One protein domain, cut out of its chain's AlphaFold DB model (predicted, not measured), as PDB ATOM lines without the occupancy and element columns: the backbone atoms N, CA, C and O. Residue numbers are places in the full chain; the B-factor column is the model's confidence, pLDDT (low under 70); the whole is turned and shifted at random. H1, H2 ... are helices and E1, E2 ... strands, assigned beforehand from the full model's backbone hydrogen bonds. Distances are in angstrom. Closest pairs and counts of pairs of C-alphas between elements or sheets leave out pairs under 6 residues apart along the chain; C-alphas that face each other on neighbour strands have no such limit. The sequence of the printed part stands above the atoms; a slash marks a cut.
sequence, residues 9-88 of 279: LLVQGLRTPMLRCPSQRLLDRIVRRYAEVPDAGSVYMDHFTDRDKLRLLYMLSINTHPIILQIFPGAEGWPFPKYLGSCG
ATOM      1  N   LEU A   9     155.502  46.376  38.441       84.12
ATOM      2  CA  LEU A   9     155.928  47.399  37.482       84.12
ATOM      3  C   LEU A   9     155.212  47.291  36.125       84.12
ATOM      4  O   LEU A   9     154.924  48.308  35.505       84.12
ATOM      5  N   LEU A  10     154.915  46.075  35.657       85.88
ATOM      6  CA  LEU A  10     154.241  45.860  34.369       85.88
ATOM      7  C   LEU A  10     152.750  46.192  34.412       85.88
ATOM      8  O   LEU A  10     152.155  46.420  33.363       85.88
ATOM      9  N   VAL A  11     152.148  46.182  35.602       86.06
ATOM     10  CA  VAL A  11     150.707  46.400  35.786       86.06
ATOM     11  C   VAL A  11     150.380  47.724  36.473       86.06
ATOM     12  O   VAL A  11     149.209  48.037  36.641       86.06
ATOM     13  N   GLN A  12     151.385  48.520  36.842       76.75
ATOM     14  CA  GLN A  12     151.209  49.782  37.567       76.75
ATOM     15  C   GLN A  12     150.329  50.800  36.815       76.75
ATOM     16  O   GLN A  12     149.646  51.601  37.446       76.75
ATOM     17  N   GLY A  13     150.326  50.765  35.477       72.38
ATOM     18  CA  GLY A  13     149.464  51.611  34.638       72.38
ATOM     19  C   GLY A  13     148.009  51.134  34.541       72.38
ATOM     20  O   GLY A  13     147.146  51.877  34.068       72.38
ATOM     21  N   LEU A  14     147.707  49.911  34.991       82.81
ATOM     22  CA  LEU A  14     146.377  49.319  34.880       82.81
ATOM     23  C   LEU A  14     145.486  49.807  36.024       82.81
ATOM     24  O   LEU A  14     145.775  49.602  37.200       82.81
ATOM     25  N   ARG A  15     144.369  50.448  35.672       78.25
ATOM     26  CA  ARG A  15     143.482  51.135  36.623       78.25
ATOM     27  C   ARG A  15     142.244  50.324  36.989       78.25
ATOM     28  O   ARG A  15     141.148  50.870  37.058       78.25
ATOM     29  N   THR A  16     142.396  49.029  37.242       86.62
ATOM     30  CA  THR A  16     141.306  48.208  37.792       86.62
ATOM     31  C   THR A  16     141.417  48.123  39.315       86.62
ATOM     32  O   THR A  16     142.534  48.117  39.841       86.62
ATOM     33  N   PRO A  17     140.297  48.041  40.064       89.31
ATOM     34  CA  PRO A  17     140.342  47.937  41.526       89.31
ATOM     35  C   PRO A  17     141.237  46.796  42.027       89.31
ATOM     36  O   PRO A  17     141.978  46.962  42.998       89.31
ATOM     37  N   MET A  18     141.220  45.649  41.335       91.88
ATOM     38  CA  MET A  18     142.049  44.477  41.645       91.88
ATOM     39  C   MET A  18     143.547  44.800  41.662       91.88
ATOM     40  O   MET A  18     144.276  44.270  42.495       91.88
ATOM     41  N   LEU A  19     143.998  45.672  40.759       89.12
ATOM     42  CA  LEU A  19     145.408  46.004  40.561       89.12
ATOM     43  C   LEU A  19     145.820  47.324  41.209       89.12
ATOM     44  O   LEU A  19     146.951  47.762  41.024       89.12
ATOM     45  N   ARG A  20     144.949  47.935  42.019       86.44
ATOM     46  CA  ARG A  20     145.290  49.136  42.796       86.44
ATOM     47  C   ARG A  20     146.457  48.894  43.756       86.44
ATOM     48  O   ARG A  20     147.248  49.803  43.982       86.44
ATOM     49  N   CYS A  21     146.554  47.684  44.310       86.94
ATOM     50  CA  CYS A  21     147.569  47.277  45.287       86.94
ATOM     51  C   CYS A  21     148.241  45.969  44.849       86.94
ATOM     52  O   CYS A  21     148.055  44.938  45.500       86.94
ATOM     53  N   PRO A  22     148.968  45.970  43.715       89.38
ATOM     54  CA  PRO A  22     149.451  44.740  43.116       89.38
ATOM     55  C   PRO A  22     150.611  44.180  43.945       89.38
ATOM     56  O   PRO A  22     151.657  44.814  44.077       89.38
ATOM     57  N   SER A  23     150.430  42.972  44.478       92.25
ATOM     58  CA  SER A  23     151.490  42.196  45.123       92.25
ATOM     59  C   SER A  23     152.077  41.185  44.143       92.25
ATOM     60  O   SER A  23     151.402  40.746  43.206       92.25
ATOM     61  N   GLN A  24     153.329  40.784  44.342       93.81
ATOM     62  CA  GLN A  24     153.930  39.777  43.475       93.81
ATOM     63  C   GLN A  24     153.229  38.425  43.656       93.81
ATOM     64  O   GLN A  24     152.967  37.750  42.660       93.81
ATOM     65  N   ARG A  25     152.839  38.064  44.884       95.12
ATOM     66  CA  ARG A  25     152.080  36.834  45.171       95.12
ATOM     67  C   ARG A  25     150.717  36.806  44.474       95.12
ATOM     68  O   ARG A  25     150.320  35.759  43.963       95.12
ATOM     69  N   LEU A  26     150.008  37.938  44.396       95.38
ATOM     70  CA  LEU A  26     148.758  38.043  43.632       95.38
ATOM     71  C   LEU A  26     149.009  37.847  42.131       95.38
ATOM     72  O   LEU A  26     148.318  37.053  41.497       95.38
ATOM     73  N   LEU A  27     150.006  38.530  41.563       95.62
ATOM     74  CA  LEU A  27     150.320  38.433  40.131       95.62
ATOM     75  C   LEU A  27     150.808  37.035  39.731       95.62
ATOM     76  O   LEU A  27     150.409  36.519  38.687       95.62
ATOM     77  N   ASP A  28     151.601  36.386  40.580       95.38
ATOM     78  CA  ASP A  28     152.002  34.991  40.402       95.38
ATOM     79  C   ASP A  28     150.787  34.059  40.410       95.38
ATOM     80  O   ASP A  28     150.699  33.149  39.583       95.38
ATOM     81  N   ARG A  29     149.822  34.293  41.315       95.62
ATOM     82  CA  ARG A  29     148.568  33.530  41.358       95.62
ATOM     83  C   ARG A  29     147.761  33.712  40.074       95.62
ATOM     84  O   ARG A  29     147.222  32.723  39.582       95.62
ATOM     85  N   ILE A  30     147.714  34.928  39.520       95.81
ATOM     86  CA  ILE A  30     147.058  35.206  38.234       95.81
ATOM     87  C   ILE A  30     147.662  34.352  37.129       95.81
ATOM     88  O   ILE A  30     146.931  33.601  36.492       95.81
ATOM     89  N   VAL A  31     148.981  34.417  36.929       95.12
ATOM     90  CA  VAL A  31     149.650  33.648  35.865       95.12
ATOM     91  C   VAL A  31     149.448  32.147  36.072       95.12
ATOM     92  O   VAL A  31     149.077  31.438  35.141       95.12
ATOM     93  N   ARG A  32     149.602  31.672  37.311       93.88
ATOM     94  CA  ARG A  32     149.495  30.250  37.658       93.88
ATOM     95  C   ARG A  32     148.108  29.655  37.425       93.88
ATOM     96  O   ARG A  32     148.005  28.454  37.194       93.88
ATOM     97  N   ARG A  33     147.048  30.452  37.562       93.19
ATOM     98  CA  ARG A  33     145.649  29.994  37.517       93.19
ATOM     99  C   ARG A  33     144.889  30.500  36.288       93.19
ATOM    100  O   ARG A  33     143.680  30.301  36.215       93.19
ATOM    101  N   TYR A  34     145.564  31.143  35.337       92.69
ATOM    102  CA  TYR A  34     144.925  31.647  34.127       92.69
ATOM    103  C   TYR A  34     144.498  30.483  33.225       92.69
ATOM    104  O   TYR A  34     145.327  29.816  32.613       92.69
ATOM    105  N   ALA A  35     143.193  30.231  33.160       87.81
ATOM    106  CA  ALA A  35     142.619  29.038  32.537       87.81
ATOM    107  C   ALA A  35     142.547  29.114  31.002       87.81
ATOM    108  O   ALA A  35     142.159  28.149  30.351       87.81
ATOM    109  N   GLU A  36     142.894  30.260  30.415       85.62
ATOM    110  CA  GLU A  36     142.820  30.488  28.968       85.62
ATOM    111  C   GLU A  36     144.062  30.000  28.206       85.62
ATOM    112  O   GLU A  36     144.128  30.173  26.990       85.62
ATOM    113  N   VAL A  37     145.045  29.420  28.903       86.00
ATOM    114  CA  VAL A  37     146.303  28.923  28.330       86.00
ATOM    115  C   VAL A  37     146.491  27.450  28.719       86.00
ATOM    116  O   VAL A  37     146.199  27.090  29.864       86.00
ATOM    117  N   PRO A  38     146.956  26.581  27.798       73.12
ATOM    118  CA  PRO A  38     147.347  25.215  28.144       73.12
ATOM    119  C   PRO A  38     148.505  25.209  29.157       73.12
ATOM    120  O   PRO A  38     149.315  26.130  29.189       73.12
ATOM    121  N   ASP A  39     148.594  24.165  29.984       71.38
ATOM    122  CA  ASP A  39     149.677  23.968  30.965       71.38
ATOM    123  C   ASP A  39     149.806  25.068  32.041       71.38
ATOM    124  O   ASP A  39     150.904  25.432  32.477       71.38
ATOM    125  N   ALA A  40     148.665  25.572  32.524       75.06
ATOM    126  CA  ALA A  40     148.610  26.442  33.695       75.06
ATOM    127  C   ALA A  40     149.256  25.770  34.927       75.06
ATOM    128  O   ALA A  40     149.051  24.587  35.205       75.06
ATOM    129  N   GLY A  41     150.034  26.533  35.699       78.69
ATOM    130  CA  GLY A  41     150.731  26.011  36.883       78.69
ATOM    131  C   GLY A  41     152.049  26.713  37.207       78.69
ATOM    132  O   GLY A  41     152.492  26.679  38.357       78.69
ATOM    133  N   SER A  42     152.641  27.392  36.221       86.62
ATOM    134  CA  SER A  42     153.859  28.192  36.381       86.62
ATOM    135  C   SER A  42     153.556  29.632  36.802       86.62
ATOM    136  O   SER A  42     152.518  30.186  36.457       86.62
ATOM    137  N   VAL A  43     154.494  30.263  37.510       89.44
ATOM    138  CA  VAL A  43     154.490  31.720  37.765       89.44
ATOM    139  C   VAL A  43     155.120  32.516  36.614       89.44
ATOM    140  O   VAL A  43     155.004  33.740  36.552       89.44
ATOM    141  N   TYR A  44     155.792  31.826  35.689       89.88
ATOM    142  CA  TYR A  44     156.406  32.412  34.502       89.88
ATOM    143  C   TYR A  44     155.490  32.272  33.287       89.88
ATOM    144  O   TYR A  44     154.910  31.217  33.042       89.88
ATOM    145  N   MET A  45     155.434  33.320  32.469       91.25
ATOM    146  CA  MET A  45     154.651  33.412  31.232       91.25
ATOM    147  C   MET A  45     155.409  32.859  30.009       91.25
ATOM    148  O   MET A  45     155.165  33.299  28.886       91.25
ATOM    149  N   ASP A  46     156.373  31.951  30.197       88.62
ATOM    150  CA  ASP A  46     157.143  31.366  29.084       88.62
ATOM    151  C   ASP A  46     156.266  30.486  28.176       88.62
ATOM    152  O   ASP A  46     156.494  30.422  26.973       88.62
ATOM    153  N   HIS A  47     155.223  29.874  28.744       87.25
ATOM    154  CA  HIS A  47     154.223  29.067  28.037       87.25
ATOM    155  C   HIS A  47     153.120  29.907  27.368       87.25
ATOM    156  O   HIS A  47     152.315  29.379  26.610       87.25
ATOM    157  N   PHE A  48     153.079  31.220  27.620       91.44
ATOM    158  CA  PHE A  48     152.088  32.104  27.012       91.44
ATOM    159  C   PHE A  48     152.563  32.543  25.626       91.44
ATOM    160  O   PHE A  48     153.660  33.097  25.484       91.44
ATOM    161  N   THR A  49     151.698  32.419  24.619       91.38
ATOM    162  CA  THR A  49     151.921  33.087  23.333       91.38
ATOM    163  C   THR A  49     151.825  34.610  23.501       91.38
ATOM    164  O   THR A  49     151.267  35.117  24.478       91.38
ATOM    165  N   ASP A  50     152.329  35.391  22.538       89.94
ATOM    166  CA  ASP A  50     152.137  36.851  22.570       89.94
ATOM    167  C   ASP A  50     150.644  37.235  22.581       89.94
ATOM    168  O   ASP A  50     150.267  38.228  23.206       89.94
ATOM    169  N   ARG A  51     149.777  36.419  21.962       90.00
ATOM    170  CA  ARG A  51     148.320  36.608  21.986       90.00
ATOM    171  C   ARG A  51     147.743  36.399  23.386       90.00
ATOM    172  O   ARG A  51     146.901  37.192  23.801       90.00
ATOM    173  N   ASP A  52     148.219  35.397  24.120       91.00
ATOM    174  CA  ASP A  52     147.766  35.117  25.488       91.00
ATOM    175  C   ASP A  52     148.193  36.223  26.451       91.00
ATOM    176  O   ASP A  52     147.391  36.697  27.253       91.00
ATOM    177  N   LYS A  53     149.433  36.713  26.311       90.69
ATOM    178  CA  LYS A  53     149.937  37.856  27.088       90.69
ATOM    179  C   LYS A  53     149.084  39.101  26.855       90.69
ATOM    180  O   LYS A  53     148.695  39.765  27.813       90.69
ATOM    181  N   LEU A  54     148.763  39.404  25.596       88.56
ATOM    182  CA  LEU A  54     147.898  40.534  25.250       88.56
ATOM    183  C   LEU A  54     146.471  40.346  25.773       88.56
ATOM    184  O   LEU A  54     145.890  41.301  26.283       88.56
ATOM    185  N   ARG A  55     145.915  39.131  25.692       89.56
ATOM    186  CA  ARG A  55     144.585  38.818  26.229       89.56
ATOM    187  C   ARG A  55     144.536  39.010  27.741       89.56
ATOM    188  O   ARG A  55     143.614  39.663  28.225       89.56
ATOM    189  N   LEU A  56     145.531  38.505  28.471       91.50
ATOM    190  CA  LEU A  56     145.618  38.690  29.916       91.50
ATOM    191  C   LEU A  56     145.704  40.178  30.273       91.50
ATOM    192  O   LEU A  56     144.903  40.653  31.070       91.50
ATOM    193  N   LEU A  57     146.621  40.931  29.654       89.75
ATOM    194  CA  LEU A  57     146.759  42.374  29.898       89.75
ATOM    195  C   LEU A  57     145.473  43.143  29.566       89.75
ATOM    196  O   LEU A  57     145.063  44.023  30.319       89.75
ATOM    197  N   TYR A  58     144.793  42.779  28.480       87.75
ATOM    198  CA  TYR A  58     143.500  43.357  28.133       87.75
ATOM    199  C   TYR A  58     142.445  43.086  29.216       87.75
ATOM    200  O   TYR A  58     141.792  44.018  29.673       87.75
ATOM    201  N   MET A  59     142.314  41.849  29.701       89.62
ATOM    202  CA  MET A  59     141.373  41.523  30.783       89.62
ATOM    203  C   MET A  59     141.724  42.267  32.077       89.62
ATOM    204  O   MET A  59     140.856  42.874  32.694       89.62
ATOM    205  N   LEU A  60     143.006  42.306  32.442       91.38
ATOM    206  CA  LEU A  60     143.502  43.030  33.614       91.38
ATOM    207  C   LEU A  60     143.283  44.546  33.533       91.38
ATOM    208  O   LEU A  60     143.158  45.195  34.571       91.38
ATOM    209  N   SER A  61     143.245  45.098  32.320       86.81
ATOM    210  CA  SER A  61     143.012  46.523  32.092       86.81
ATOM    211  C   SER A  61     141.530  46.882  32.054       86.81
ATOM    212  O   SER A  61     141.181  47.903  32.625       86.81
ATOM    213  N   ILE A  62     140.670  46.062  31.438       84.12
ATOM    214  CA  ILE A  62     139.265  46.406  31.152       84.12
ATOM    215  C   ILE A  62     138.276  45.826  32.161       84.12
ATOM    216  O   ILE A  62     137.350  46.513  32.580       84.12
ATOM    217  N   ASN A  63     138.406  44.541  32.491       87.62
ATOM    218  CA  ASN A  63     137.456  43.852  33.356       87.62
ATOM    219  C   ASN A  63     138.116  42.650  34.033       87.62
ATOM    220  O   ASN A  63     138.334  41.599  33.423       87.62
ATOM    221  N   THR A  64     138.378  42.798  35.328       92.69
ATOM    222  CA  THR A  64     139.034  41.786  36.157       92.69
ATOM    223  C   THR A  64     138.091  40.708  36.672       92.69
ATOM    224  O   THR A  64     138.577  39.713  37.203       92.69
ATOM    225  N   HIS A  65     136.773  40.839  36.487       94.38
ATOM    226  CA  HIS A  65     135.793  39.836  36.915       94.38
ATOM    227  C   HIS A  65     136.160  38.396  36.490       94.38
ATOM    228  O   HIS A  65     136.305  37.546  37.370       94.38
ATOM    229  N   PRO A  66     136.398  38.085  35.196       94.38
ATOM    230  CA  PRO A  66     136.789  36.732  34.794       94.38
ATOM    231  C   PRO A  66     138.112  36.262  35.412       94.38
ATOM    232  O   PRO A  66     138.268  35.071  35.658       94.38
ATOM    233  N   ILE A  67     139.054  37.171  35.687       95.56
ATOM    234  CA  ILE A  67     140.320  36.818  36.341       95.56
ATOM    235  C   ILE A  67     140.067  36.430  37.798       95.56
ATOM    236  O   ILE A  67     140.544  35.385  38.230       95.56
ATOM    237  N   ILE A  68     139.273  37.209  38.539       96.94
ATOM    238  CA  ILE A  68     138.925  36.910  39.936       96.94
ATOM    239  C   ILE A  68     138.281  35.527  40.048       96.94
ATOM    240  O   ILE A  68     138.730  34.716  40.853       96.94
ATOM    241  N   LEU A  69     137.300  35.225  39.197       96.25
ATOM    242  CA  LEU A  69     136.602  33.937  39.216       96.25
ATOM    243  C   LEU A  69     137.515  32.738  38.903       96.25
ATOM    244  O   LEU A  69     137.283  31.642  39.411       96.25
ATOM    245  N   GLN A  70     138.541  32.921  38.068       94.81
ATOM    246  CA  GLN A  70     139.506  31.863  37.742       94.81
ATOM    247  C   GLN A  70     140.505  31.629  38.878       94.81
ATOM    248  O   GLN A  70     140.804  30.486  39.227       94.81
ATOM    249  N   ILE A  71     141.031  32.707  39.464       95.75
ATOM    250  CA  ILE A  71     142.086  32.610  40.476       95.75
ATOM    251  C   ILE A  71     141.516  32.336  41.873       95.75
ATOM    252  O   ILE A  71     142.244  31.838  42.725       95.75
ATOM    253  N   PHE A  72     140.241  32.632  42.118       96.81
ATOM    254  CA  PHE A  72     139.515  32.355  43.358       96.81
ATOM    255  C   PHE A  72     138.262  31.525  43.037       96.81
ATOM    256  O   PHE A  72     137.145  32.037  43.065       96.81
ATOM    257  N   PRO A  73     138.421  30.248  42.653       95.38
ATOM    258  CA  PRO A  73     137.308  29.462  42.142       95.38
ATOM    259  C   PRO A  73     136.358  29.041  43.265       95.38
ATOM    260  O   PRO A  73     136.791  28.608  44.334       95.38
ATOM    261  N   GLY A  74     135.051  29.049  42.992       92.12
ATOM    262  CA  GLY A  74     134.053  28.592  43.966       92.12
ATOM    263  C   GLY A  74     134.198  27.124  44.385       92.12
ATOM    264  O   GLY A  74     133.827  26.757  45.494       92.12
ATOM    265  N   ALA A  75     134.834  26.288  43.555       91.81
ATOM    266  CA  ALA A  75     135.188  24.912  43.918       91.81
ATOM    267  C   ALA A  75     136.204  24.823  45.079       91.81
ATOM    268  O   ALA A  75     136.285  23.788  45.730       91.81
ATOM    269  N   GLU A  76     136.956  25.896  45.347       93.88
ATOM    270  CA  GLU A  76     137.862  26.038  46.499       93.88
ATOM    271  C   GLU A  76     137.192  26.779  47.677       93.88
ATOM    272  O   GLU A  76     137.878  27.228  48.589       93.88
ATOM    273  N   GLY A  77     135.863  26.938  47.661       92.88
ATOM    274  CA  GLY A  77     135.099  27.577  48.741       92.88
ATOM    275  C   GLY A  77     134.928  29.093  48.611       92.88
ATOM    276  O   GLY A  77     134.343  29.714  49.492       92.88
ATOM    277  N   TRP A  78     135.399  29.705  47.520       97.00
ATOM    278  CA  TRP A  78     135.218  31.140  47.294       97.00
ATOM    279  C   TRP A  78     133.765  31.493  46.925       97.00
ATOM    280  O   TRP A  78     133.118  30.743  46.192       97.00
ATOM    281  N   PRO A  79     133.241  32.658  47.348       96.44
ATOM    282  CA  PRO A  79     131.850  33.049  47.121       96.44
ATOM    283  C   PRO A  79     131.626  33.615  45.707       96.44
ATOM    284  O   PRO A  79     130.956  34.632  45.538       96.44
ATOM    285  N   PHE A  80     132.145  32.943  44.675       97.12
ATOM    286  CA  PHE A  80     131.942  33.304  43.270       97.12
ATOM    287  C   PHE A  80     131.246  32.184  42.484       97.12
ATOM    288  O   PHE A  80     131.468  30.999  42.766       97.12
ATOM    289  N   PRO A  81     130.434  32.520  41.464       95.75
ATOM    290  CA  PRO A  81     129.847  31.518  40.589       95.75
ATOM    291  C   PRO A  81     130.934  30.781  39.798       95.75
ATOM    292  O   PRO A  81     131.995  31.323  39.482       95.75
ATOM    293  N   LYS A  82     130.653  29.525  39.433       94.88
ATOM    294  CA  LYS A  82     131.577  28.726  38.624       94.88
ATOM    295  C   LYS A  82     131.807  29.401  37.270       94.88
ATOM    296  O   LYS A  82     130.862  29.576  36.503       94.88
ATOM    297  N   TYR A  83     133.064  29.710  36.969       94.50
ATOM    298  CA  TYR A  83     133.498  30.132  35.641       94.50
ATOM    299  C   TYR A  83     133.497  28.948  34.674       94.50
ATOM    300  O   TYR A  83     134.041  27.888  34.989       94.50
ATOM    301  N   LEU A  84     132.871  29.120  33.511       93.06
ATOM    302  CA  LEU A  84     132.765  28.086  32.477       93.06
ATOM    303  C   LEU A  84     133.618  28.401  31.243       93.06
ATOM    304  O   LEU A  84     133.981  27.482  30.515       93.06
ATOM    305  N   GLY A  85     133.956  29.670  31.019       90.62
ATOM    306  CA  GLY A  85     134.820  30.092  29.920       90.62
ATOM    307  C   GLY A  85     134.531  31.515  29.455       90.62
ATOM    308  O   GLY A  85     133.605  32.175  29.936       90.62
ATOM    309  N   SER A  86     135.321  31.985  28.490       88.31
ATOM    310  CA  SER A  86     135.113  33.280  27.846       88.31
ATOM    311  C   SER A  86     135.422  33.240  26.351       88.31
ATOM    312  O   SER A  86     136.272  32.482  25.887       88.31
ATOM    313  N   CYS A  87     134.738  34.094  25.594       84.44
ATOM    314  CA  CYS A  87     134.997  34.349  24.183       84.44
ATOM    315  C   CYS A  87     135.051  35.865  23.956       84.44
ATOM    316  O   CYS A  87     134.030  36.556  23.943       84.44
ATOM    317  N   GLY A  88     136.260  36.413  23.821       81.25
ATOM    318  CA  GLY A  88     136.454  37.861  23.756       81.25
ATOM    319  C   GLY A  88     135.991  38.547  25.045       81.25
ATOM    320  O   GLY A  88     136.554  38.299  26.107       81.25
TER     321      GLY A  88
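Overview. This is residues 9 to 88 of the 279 residues of the protein "PIP49_C domain-containing protein" of Micrurus spixii (Amazon coral snake) (UniProt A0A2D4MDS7). Picture a small rounded body of three helices set at wide angles to one another, with long loops around them and one lone strand at the side. H1 and H3 meet at their last residues as a corner, H2 turns into H3 through a tight link as a wide V, and E1 comes back past H3 after a long loop. The printed part has 80 residues with three named helices and one named strand, in the order H1, H2, H3, E1, and the strand pairs with no named strand. The class is mostly helix, though under half of the residues, 35 of the 80, are in named elements. The whole is compact, with a radius of gyration of the C-alphas of 12.1 A, and its C-alphas span 31 by 27 by 25 A.

Arrangement. Start at Leu 9 and go through residues 9 to 23, which hold no named element, to reach H1, residues 24 to 33. Look next at residues 50 to 62, which form H2; H1 and H2 are apart, with no C-alpha of the one within 8 A of the other. Two residues after H2 you come to H3, residues 65 to 71. H2 and H3 only just touch, and only at the corner by their link, with 3 pairs of C-alphas within 8 A; H2 does this with residues 59 to 60 alone. Their closest C-alphas are those of Met 59 and Ile 67, 7.4 A apart. The lines of H2 and H3 stand at a steep tilt of 59 degrees, and they run opposite ways. Go on to the end of H3 and compare it with the end of H1: the two helices touch, and their closest C-alphas are those of Arg 33 and Ile 71, 5.3 A apart. The lines of H1 and H3 are about perpendicular, at 87 degrees. Last, look at E1, residues 83 to 87, where the closest C-alphas of H3 and E1 are those of Leu 69 and Tyr 83, 6.1 A apart. E1 is apart from H1 and from H2. In H1, H2 and H3 you will find each O of residue i within hydrogen-bond range of the N of residue i+4 inside the same helix.

Along the chain. Find C-alpha 24 at (153.930, 39.777, 43.475); from there H1 runs 14.1 A to C-alpha 33 at (145.649, 29.994, 37.517). H2, the longest helix with 13 residues, runs from Asp 50 to Ile 62, 18.2 A from first to last C-alpha. H3 runs from His 65 to Ile 71, 10.2 A. E1 runs from Tyr 83 to Cys 87, 12.3 A, and you find its last C-alpha at (134.997, 34.349, 24.183).

Size, cuts and confidence. Read on from residue 9 to residue 88 and you meet no cut in the printed part. The two C-alphas farthest apart are those of Asp 50 and Gly 77, at 32.6 A, while those of Leu 9 and Gly 88, the first and last printed, are 25.7 A apart. The link from H1 to H2 is long, with 16 residues, and so is the link from H3 to E1, with 11; the link from H2 to H3 is tight, with 2. Look at the B-factor column for the model's confidence: the mean pLDDT of the printed part is 89.7, and no printed residue is under 70.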